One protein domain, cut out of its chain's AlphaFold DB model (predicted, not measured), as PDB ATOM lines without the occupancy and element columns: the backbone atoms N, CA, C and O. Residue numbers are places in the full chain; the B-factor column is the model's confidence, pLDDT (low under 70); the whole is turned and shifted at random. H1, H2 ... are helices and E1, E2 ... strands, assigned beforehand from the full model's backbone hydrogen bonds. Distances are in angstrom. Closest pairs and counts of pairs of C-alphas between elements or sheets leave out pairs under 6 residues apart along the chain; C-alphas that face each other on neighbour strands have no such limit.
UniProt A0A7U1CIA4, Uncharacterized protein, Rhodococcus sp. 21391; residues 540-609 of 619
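This is residues 540 to 609 of the 619 residues of an uncharacterized protein of Rhodococcus sp. 21391 (UniProt A0A7U1CIA4). A strongly twisted sheet of three strands, E2, E4 and E5, is covered on one face by the single helix H1, which runs along the strands. A small pair of short strands, E1 and E3, sits near the end of E5, and the long link of residues 572 to 585 leads from the end of E2 to E3. The printed part has 70 residues, with one named helix and five named strands in the order E1 H1 E2 E3 E4 E5. The larger sheet has the order E2, E4, E5 and is mixed, E1 and E3 are antiparallel, and the class is mixed, helices and strands. The whole is compact, with a radius of gyration of the C-alphas of 11.1 A and spans of 34 by 24 by 17 A.

E1, residues 542 to 544, and E3, residues 586 to 588, are antiparallel neighbours at 145 degrees, with N 543 and O 587 2.9 A apart, within hydrogen-bond range. H1, residues 553 to 562, is on the sheet of E2, residues 566 to 571, E4, residues 592 to 598, and E5, residues 601 to 607, and these form two layers, a helix on one face of a sheet. H1 has a height over the sheet of 7.9 A, lies over E4 and runs along the strands, at 9 degrees to E4 on the local plane. The closest C-alphas of H1 and E2 are those of Arg 557 and Val 567, 6.5 A apart. Every O i to N i+4 pair in H1 is within hydrogen-bond range. E2 and E4 are parallel at 26 degrees, with N 593 and O 566 2.8 A apart, within hydrogen-bond range. E4, the inner strand, forms an antiparallel hairpin with E5 at 155 degrees, with N 596 and O 604 2.8 A apart, within hydrogen-bond range. The closest C-alphas of E3 and E5 are those of Arg 586 and Gly 607, 5.1 A apart. E1 is apart from E2, E4 and E5, and H1 is apart from E3.

E1 begins at C-alpha 542 (161.747, 33.768, 179.532). H1 measures 14.3 A from first to last C-alpha, and E2 16.9 A. E4 measures 19.8 A and E5 17.7 A, ending at C-alpha 607 (161.173, 35.875, 169.163). E1 and E3 have three residues each.

The two C-alphas farthest apart are those of Lys 540 and Gln 573, at 36.1 A. The printed part has no cut. The link from E2 to E3 is long, with 14 residues. The mean pLDDT of the printed part is 74.0, and residues 540 to 542, 574 to 585 and 608 to 609 are under 70.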
ATOM      1  N   LYS A 540     158.893  34.117 185.429       51.72
ATOM      2  CA  LYS A 540     160.032  33.186 185.477       51.72
ATOM      3  C   LYS A 540     159.971  32.253 184.251       51.72
ATOM      4  O   LYS A 540     158.906  31.727 183.958       51.72
ATOM      5  N   ASP A 541     161.109  32.081 183.564       63.81
ATOM      6  CA  ASP A 541     161.379  31.182 182.410       63.81
ATOM      7  C   ASP A 541     161.445  31.795 180.990       63.81
ATOM      8  O   ASP A 541     161.573  31.062 180.006       63.81
ATOM      9  N   THR A 542     161.479  33.125 180.841       68.94
ATOM     10  CA  THR A 542     161.747  33.768 179.532       68.94
ATOM     11  C   THR A 542     163.208  34.206 179.383       68.94
ATOM     12  O   THR A 542     163.815  34.730 180.316       68.94
ATOM     13  N   THR A 543     163.802  34.010 178.198       72.44
ATOM     14  CA  THR A 543     165.171  34.473 177.907       72.44
ATOM     15  C   THR A 543     165.195  35.647 176.940       72.44
ATOM     16  O   THR A 543     164.528  35.635 175.908       72.44
ATOM     17  N   LEU A 544     165.980  36.667 177.295       72.56
ATOM     18  CA  LEU A 544     166.244  37.836 176.461       72.56
ATOM     19  C   LEU A 544     167.189  37.458 175.320       72.56
ATOM     20  O   LEU A 544     168.274  36.923 175.560       72.56
ATOM     21  N   LEU A 545     166.776  37.761 174.092       73.12
ATOM     22  CA  LEU A 545     167.550  37.485 172.882       73.12
ATOM     23  C   LEU A 545     168.451  38.664 172.469       73.12
ATOM     24  O   LEU A 545     169.395  38.473 171.706       73.12
ATOM     25  N   ALA A 546     168.214  39.858 173.024       71.56
ATOM     26  CA  ALA A 546     169.000  41.070 172.766       71.56
ATOM     27  C   ALA A 546     170.528  40.922 172.990       71.56
ATOM     28  O   ALA A 546     171.290  41.436 172.174       71.56
ATOM     29  N   PRO A 547     171.023  40.178 174.003       75.06
ATOM     30  CA  PRO A 547     172.465  39.987 174.203       75.06
ATOM     31  C   PRO A 547     173.167  39.165 173.107       75.06
ATOM     32  O   PRO A 547     174.386  39.026 173.145       75.06
ATOM     33  N   LEU A 548     172.422  38.567 172.170       73.50
ATOM     34  CA  LEU A 548     172.979  37.789 171.060       73.50
ATOM     35  C   LEU A 548     173.269  38.642 169.818       73.50
ATOM     36  O   LEU A 548     173.911  38.141 168.890       73.50
ATOM     37  N   LEU A 549     172.848  39.912 169.788       74.38
ATOM     38  CA  LEU A 549     173.226  40.823 168.708       74.38
ATOM     39  C   LEU A 549     174.751  40.991 168.656       74.38
ATOM     40  O   LEU A 549     175.420  41.063 169.684       74.38
ATOM     41  N   HIS A 550     175.295  41.031 167.438       75.81
ATOM     42  CA  HIS A 550     176.732  41.124 167.144       75.81
ATOM     43  C   HIS A 550     177.582  39.917 167.572       75.81
ATOM     44  O   HIS A 550     178.808  39.967 167.479       75.81
ATOM     45  N   THR A 551     176.957  38.813 167.994       80.94
ATOM     46  CA  THR A 551     177.668  37.554 168.255       80.94
ATOM     47  C   THR A 551     177.693  36.645 167.025       80.94
ATOM     48  O   THR A 551     176.898  36.792 166.093       80.94
ATOM     49  N   ASP A 552     178.638  35.703 167.020       85.00
ATOM     50  CA  ASP A 552     178.751  34.674 165.988       85.00
ATOM     51  C   ASP A 552     177.575  33.684 166.070       85.00
ATOM     52  O   ASP A 552     177.212  33.189 167.148       85.00
ATOM     53  N   VAL A 553     177.006  33.363 164.908       80.00
ATOM     54  CA  VAL A 553     175.824  32.505 164.746       80.00
ATOM     55  C   VAL A 553     176.026  31.121 165.361       80.00
ATOM     56  O   VAL A 553     175.101  30.574 165.972       80.00
ATOM     57  N   ALA A 554     177.232  30.554 165.271       81.44
ATOM     58  CA  ALA A 554     177.522  29.226 165.804       81.44
ATOM     59  C   ALA A 554     177.430  29.200 167.340       81.44
ATOM     60  O   ALA A 554     176.840  28.283 167.927       81.44
ATOM     61  N   LYS A 555     177.951  30.243 168.001       82.19
ATOM     62  CA  LYS A 555     177.921  30.382 169.467       82.19
ATOM     63  C   LYS A 555     176.509  30.677 169.970       82.19
ATOM     64  O   LYS A 555     176.067  30.070 170.951       82.19
ATOM     65  N   ALA A 556     175.779  31.547 169.275       79.12
ATOM     66  CA  ALA A 556     174.397  31.877 169.608       79.12
ATOM     67  C   ALA A 556     173.470  30.656 169.482       79.12
ATOM     68  O   ALA A 556     172.714  30.349 170.408       79.12
ATOM     69  N   ARG A 557     173.596  29.878 168.397       81.31
ATOM     70  CA  ARG A 557     172.804  28.657 168.171       81.31
ATOM     71  C   ARG A 557     173.054  27.594 169.242       81.31
ATOM     72  O   ARG A 557     172.109  26.954 169.703       81.31
ATOM     73  N   ALA A 558     174.304  27.422 169.677       82.75
ATOM     74  CA  ALA A 558     174.647  26.505 170.766       82.75
ATOM     75  C   ALA A 558     174.104  26.976 172.130       82.75
ATOM     76  O   ALA A 558     173.709  26.160 172.964       82.75
ATOM     77  N   SER A 559     174.061  28.289 172.373       80.81
ATOM     78  CA  SER A 559     173.486  28.873 173.594       80.81
ATOM     79  C   SER A 559     171.967  28.675 173.671       80.81
ATOM     80  O   SER A 559     171.452  28.247 174.702       80.81
ATOM     81  N   LEU A 560     171.256  28.889 172.560       81.56
ATOM     82  CA  LEU A 560     169.796  28.754 172.490       81.56
ATOM     83  C   LEU A 560     169.322  27.294 172.517       81.56
ATOM     84  O   LEU A 560     168.361  26.978 173.221       81.56
ATOM     85  N   LYS A 561     170.046  26.373 171.864       82.00
ATOM     86  CA  LYS A 561     169.750  24.930 171.951       82.00
ATOM     87  C   LYS A 561     169.875  24.390 173.376       82.00
ATOM     88  O   LYS A 561     169.031  23.606 173.796       82.00
ATOM     89  N   ARG A 562     170.878  24.840 174.145       81.69
ATOM     90  CA  ARG A 562     171.041  24.460 175.564       81.69
ATOM     91  C   ARG A 562     169.867  24.907 176.437       81.69
ATOM     92  O   ARG A 562     169.570  24.257 177.431       81.69
ATOM     93  N   LYS A 563     169.180  25.979 176.041       78.75
ATOM     94  CA  LYS A 563     167.982  26.500 176.712       78.75
ATOM     95  C   LYS A 563     166.672  25.901 176.177       78.75
ATOM     96  O   LYS A 563     165.603  26.261 176.654       78.75
ATOM     97  N   GLY A 564     166.741  24.966 175.223       77.62
ATOM     98  CA  GLY A 564     165.575  24.288 174.649       77.62
ATOM     99  C   GLY A 564     164.749  25.149 173.688       77.62
ATOM    100  O   GLY A 564     163.555  24.902 173.540       77.62
ATOM    101  N   ILE A 565     165.364  26.152 173.055       83.00
ATOM    102  CA  ILE A 565     164.730  27.058 172.083       83.00
ATOM    103  C   ILE A 565     165.100  26.591 170.669       83.00
ATOM    104  O   ILE A 565     166.271  26.304 170.388       83.00
ATOM    105  N   LYS A 566     164.117  26.488 169.767       83.00
ATOM    106  CA  LYS A 566     164.344  26.160 168.351       83.00
ATOM    107  C   LYS A 566     164.874  27.402 167.634       83.00
ATOM    108  O   LYS A 566     164.366  28.493 167.844       83.00
ATOM    109  N   VAL A 567     165.909  27.250 166.806       82.94
ATOM    110  CA  VAL A 567     166.586  28.384 166.149       82.94
ATOM    111  C   VAL A 567     166.490  28.252 164.641       82.94
ATOM    112  O   VAL A 567     166.957  27.252 164.087       82.94
ATOM    113  N   GLU A 568     165.954  29.285 164.007       84.19
ATOM    114  CA  GLU A 568     165.908  29.476 162.560       84.19
ATOM    115  C   GLU A 568     166.857  30.621 162.178       84.19
ATOM    116  O   GLU A 568     166.957  31.614 162.897       84.19
ATOM    117  N   VAL A 569     167.618  30.455 161.096       82.19
ATOM    118  CA  VAL A 569     168.647  31.418 160.671       82.19
ATOM    119  C   VAL A 569     168.308  31.897 159.269       82.19
ATOM    120  O   VAL A 569     168.131  31.069 158.377       82.19
ATOM    121  N   VAL A 570     168.226  33.215 159.093       84.88
ATOM    122  CA  VAL A 570     167.882  33.871 157.827       84.88
ATOM    123  C   VAL A 570     169.021  34.811 157.437       84.88
ATOM    124  O   VAL A 570     169.387  35.701 158.204       84.88
ATOM    125  N   GLU A 571     169.592  34.619 156.250       81.19
ATOM    126  CA  GLU A 571     170.602  35.529 155.703       81.19
ATOM    127  C   GLU A 571     169.943  36.743 155.046       81.19
ATOM    128  O   GLU A 571     168.977  36.604 154.297       81.19
ATOM    129  N   VAL A 572     170.463  37.936 155.342       79.81
ATOM    130  CA  VAL A 572     169.901  39.223 154.906       79.81
ATOM    131  C   VAL A 572     170.976  40.041 154.192       79.81
ATOM    132  O   VAL A 572     172.138  40.018 154.603       79.81
ATOM    133  N   GLN A 573     170.602  40.756 153.125       71.38
ATOM    134  CA  GLN A 573     171.546  41.518 152.295       71.38
ATOM    135  C   GLN A 573     171.833  42.930 152.838       71.38
ATOM    136  O   GLN A 573     172.941  43.430 152.644       71.38
ATOM    137  N   ASP A 574     170.892  43.548 153.563       69.69
ATOM    138  CA  ASP A 574     171.049  44.877 154.174       69.69
ATOM    139  C   ASP A 574     170.700  44.866 155.677       69.69
ATOM    140  O   ASP A 574     169.775  44.193 156.131       69.69
ATOM    141  N   ARG A 575     171.418  45.658 156.485       59.09
ATOM    142  CA  ARG A 575     171.138  45.819 157.922       59.09
ATOM    143  C   ARG A 575     169.768  46.450 158.178       59.09
ATOM    144  O   ARG A 575     169.186  46.196 159.231       59.09
ATOM    145  N   ALA A 576     169.261  47.251 157.240       58.91
ATOM    146  CA  ALA A 576     167.944  47.879 157.341       58.91
ATOM    147  C   ALA A 576     166.794  46.856 157.353       58.91
ATOM    148  O   ALA A 576     165.807  47.059 158.055       58.91
ATOM    149  N   GLU A 577     166.941  45.726 156.657       60.78
ATOM    150  CA  GLU A 577     165.941  44.646 156.629       60.78
ATOM    151  C   GLU A 577     165.917  43.829 157.933       60.78
ATOM    152  O   GLU A 577     164.904  43.220 158.276       60.78
ATOM    153  N   ALA A 578     167.018  43.852 158.693       59.28
ATOM    154  CA  ALA A 578     167.144  43.195 159.995       59.28
ATOM    155  C   ALA A 578     166.688  44.080 161.176       59.28
ATOM    156  O   ALA A 578     166.590  43.597 162.309       59.28
ATOM    157  N   LEU A 579     166.416  45.370 160.935       51.19
ATOM    158  CA  LEU A 579     166.050  46.344 161.962       51.19
ATOM    159  C   LEU A 579     164.529  46.401 162.177       51.19
ATOM    160  O   LEU A 579     163.779  46.908 161.351       51.19
ATOM    161  N   GLY A 580     164.098  45.970 163.367       55.47
ATOM    162  CA  GLY A 580     162.868  46.457 164.000       55.47
ATOM    163  C   GLY A 580     161.563  45.763 163.609       55.47
ATOM    164  O   GLY A 580     160.683  46.389 163.024       55.47
ATOM    165  N   ARG A 581     161.373  44.512 164.052       51.50
ATOM    166  CA  ARG A 581     160.017  43.949 164.217       51.50
ATOM    167  C   ARG A 581     159.577  43.831 165.676       51.50
ATOM    168  O   ARG A 581     158.418  44.115 165.955       51.50
ATOM    169  N   ASP A 582     160.514  43.577 166.596       55.22
ATOM    170  CA  ASP A 582     160.229  43.412 168.025       55.22
ATOM    171  C   ASP A 582     161.103  44.355 168.868       55.22
ATOM    172  O   ASP A 582     162.330  44.297 168.796       55.22
ATOM    173  N   LEU A 583     160.492  45.216 169.693       48.53
ATOM    174  CA  LEU A 583     161.228  46.134 170.585       48.53
ATOM    175  C   LEU A 583     162.015  45.404 171.690       48.53
ATOM    176  O   LEU A 583     163.035  45.913 172.148       48.53
ATOM    177  N   VAL A 584     161.546  44.228 172.124       58.78
ATOM    178  CA  VAL A 584     162.202  43.382 173.138       58.78
ATOM    179  C   VAL A 584     161.979  41.902 172.778       58.78
ATOM    180  O   VAL A 584     161.002  41.306 173.234       58.78
ATOM    181  N   PRO A 585     162.842  41.278 171.954       67.81
ATOM    182  CA  PRO A 585     162.657  39.888 171.544       67.81
ATOM    183  C   PRO A 585     162.963  38.925 172.704       67.81
ATOM    184  O   PRO A 585     164.075  38.902 173.252       67.81
ATOM    185  N   ARG A 586     161.971  38.109 173.079       72.50
ATOM    186  CA  ARG A 586     162.083  37.047 174.093       72.50
ATOM    187  C   ARG A 586     161.611  35.700 173.544       72.50
ATOM    188  O   ARG A 586     160.724  35.642 172.696       72.50
ATOM    189  N   ALA A 587     162.192  34.624 174.071       74.62
ATOM    190  CA  ALA A 587     161.773  33.249 173.800       74.62
ATOM    191  C   ALA A 587     161.836  32.391 175.075       74.62
ATOM    192  O   ALA A 587     162.766  32.535 175.885       74.62
ATOM    193  N   ALA A 588     160.847  31.515 175.249       78.25
ATOM    194  CA  ALA A 588     160.788  30.504 176.301       78.25
ATOM    195  C   ALA A 588     161.151  29.110 175.753       78.25
ATOM    196  O   ALA A 588     161.318  28.901 174.550       78.25
ATOM    197  N   LYS A 589     161.294  28.130 176.648       77.38
ATOM    198  CA  LYS A 589     161.608  26.741 176.284       77.38
ATOM    199  C   LYS A 589     160.508  26.162 175.379       77.38
ATOM    200  O   LYS A 589     159.361  26.067 175.796       77.38
ATOM    201  N   GLY A 590     160.873  25.735 174.169       73.69
ATOM    202  CA  GLY A 590     159.953  25.217 173.149       73.69
ATOM    203  C   GLY A 590     159.614  26.202 172.023       73.69
ATOM    204  O   GLY A 590     159.175  25.748 170.965       73.69
ATOM    205  N   ASP A 591     159.886  27.497 172.209       80.94
ATOM    206  CA  ASP A 591     159.615  28.535 171.209       80.94
ATOM    207  C   ASP A 591     160.648  28.528 170.074       80.94
ATOM    208  O   ASP A 591     161.769  28.023 170.217       80.94
ATOM    209  N   THR A 592     160.272  29.127 168.942       80.06
ATOM    210  CA  THR A 592     161.159  29.360 167.797       80.06
ATOM    211  C   THR A 592     161.692  30.795 167.837       80.06
ATOM    212  O   THR A 592     160.914  31.743 167.929       80.06
ATOM    213  N   ALA A 593     163.013  30.960 167.775       82.19
ATOM    214  CA  ALA A 593     163.695  32.247 167.650       82.19
ATOM    215  C   ALA A 593     164.370  32.347 166.275       82.19
ATOM    216  O   ALA A 593     165.080  31.422 165.866       82.19
ATOM    217  N   THR A 594     164.165  33.464 165.582       83.06
ATOM    218  CA  THR A 594     164.746  33.742 164.264       83.06
ATOM    219  C   THR A 594     165.940  34.686 164.411       83.06
ATOM    220  O   THR A 594     165.850  35.750 165.027       83.06
ATOM    221  N   LEU A 595     167.094  34.277 163.879       82.62
ATOM    222  CA  LEU A 595     168.332  35.059 163.865       82.62
ATOM    223  C   LEU A 595     168.604  35.545 162.440       82.62
ATOM    224  O   LEU A 595     168.740  34.729 161.529       82.62
ATOM    225  N   PHE A 596     168.729  36.858 162.264       83.44
ATOM    226  CA  PHE A 596     169.068  37.484 160.989       83.44
ATOM    227  C   PHE A 596     170.567  37.737 160.914       83.44
ATOM    228  O   PHE A 596     171.139  38.374 161.807       83.44
ATOM    229  N   THR A 597     171.213  37.230 159.867       81.19
ATOM    230  CA  THR A 597     172.675  37.182 159.790       81.19
ATOM    231  C   THR A 597     173.204  37.840 158.529       81.19
ATOM    232  O   THR A 597     172.674  37.618 157.443       81.19
ATOM    233  N   LEU A 598     174.288  38.602 158.673       81.56
ATOM    234  CA  LEU A 598     175.016  39.222 157.569       81.56
ATOM    235  C   LEU A 598     176.501  38.889 157.742       81.56
ATOM    236  O   LEU A 598     177.109  39.230 158.761       81.56
ATOM    237  N   GLY A 599     177.062  38.142 156.789       73.94
ATOM    238  CA  GLY A 599     178.469  37.721 156.819       73.94
ATOM    239  C   GLY A 599     178.867  36.929 158.073       73.94
ATOM    240  O   GLY A 599     179.954  37.137 158.602       73.94
ATOM    241  N   GLY A 600     177.977  36.076 158.599       71.56
ATOM    242  CA  GLY A 600     178.241  35.257 159.796       71.56
ATOM    243  C   GLY A 600     178.073  35.975 161.143       71.56
ATOM    244  O   GLY A 600     178.272  35.360 162.192       71.56
ATOM    245  N   THR A 601     177.658  37.245 161.141       80.00
ATOM    246  CA  THR A 601     177.337  38.011 162.359       80.00
ATOM    247  C   THR A 601     175.836  38.244 162.483       80.00
ATOM    248  O   THR A 601     175.158  38.477 161.482       80.00
ATOM    249  N   ILE A 602     175.298  38.171 163.704       79.06
ATOM    250  CA  ILE A 602     173.872  38.416 163.960       79.06
ATOM    251  C   ILE A 602     173.608  39.921 163.963       79.06
ATOM    252  O   ILE A 602     174.140  40.653 164.803       79.06
ATOM    253  N   VAL A 603     172.766  40.370 163.036       77.75
ATOM    254  CA  VAL A 603     172.392  41.781 162.854       77.75
ATOM    255  C   VAL A 603     170.988  42.066 163.392       77.75
ATOM    256  O   VAL A 603     170.711  43.190 163.796       77.75
ATOM    257  N   GLY A 604     170.125  41.051 163.477       77.94
ATOM    258  CA  GLY A 604     168.778  41.179 164.036       77.94
ATOM    259  C   GLY A 604     168.303  39.884 164.685       77.94
ATOM    260  O   GLY A 604     168.772  38.797 164.344       77.94
ATOM    261  N   VAL A 605     167.369  39.992 165.630       76.31
ATOM    262  CA  VAL A 605     166.775  38.839 166.317       76.31
ATOM    263  C   VAL A 605     165.286  39.076 166.544       76.31
ATOM    264  O   VAL A 605     164.901  40.166 166.959       76.31
ATOM    265  N   SER A 606     164.465  38.054 166.313       77.69
ATOM    266  CA  SER A 606     163.033  38.061 166.624       77.69
ATOM    267  C   SER A 606     162.646  36.805 167.412       77.69
ATOM    268  O   SER A 606     163.296  35.757 167.322       77.69
ATOM    269  N   GLY A 607     161.633  36.938 168.270       72.75
ATOM    270  CA  GLY A 607     161.173  35.875 169.163       72.75
ATOM    271  C   GLY A 607     159.653  35.759 169.172       72.75
ATOM    272  O   GLY A 607     158.948  36.738 168.963       72.75
ATOM    273  N   ALA A 608     159.139  34.561 169.460       65.19
ATOM    274  CA  ALA A 608     157.704  34.260 169.419       65.19
ATOM    275  C   ALA A 608     156.832  35.109 170.373       65.19
ATOM    276  O   ALA A 608     155.621  35.194 170.183       65.19
ATOM    277  N   ARG A 609     157.426  35.741 171.396       60.00
ATOM    278  CA  ARG A 609     156.730  36.597 172.369       60.00
ATOM    279  C   ARG A 609     157.209  38.048 172.264       60.00
ATOM    280  O   ARG A 609     157.921  38.542 173.139       60.00
TER     281      ARG A 609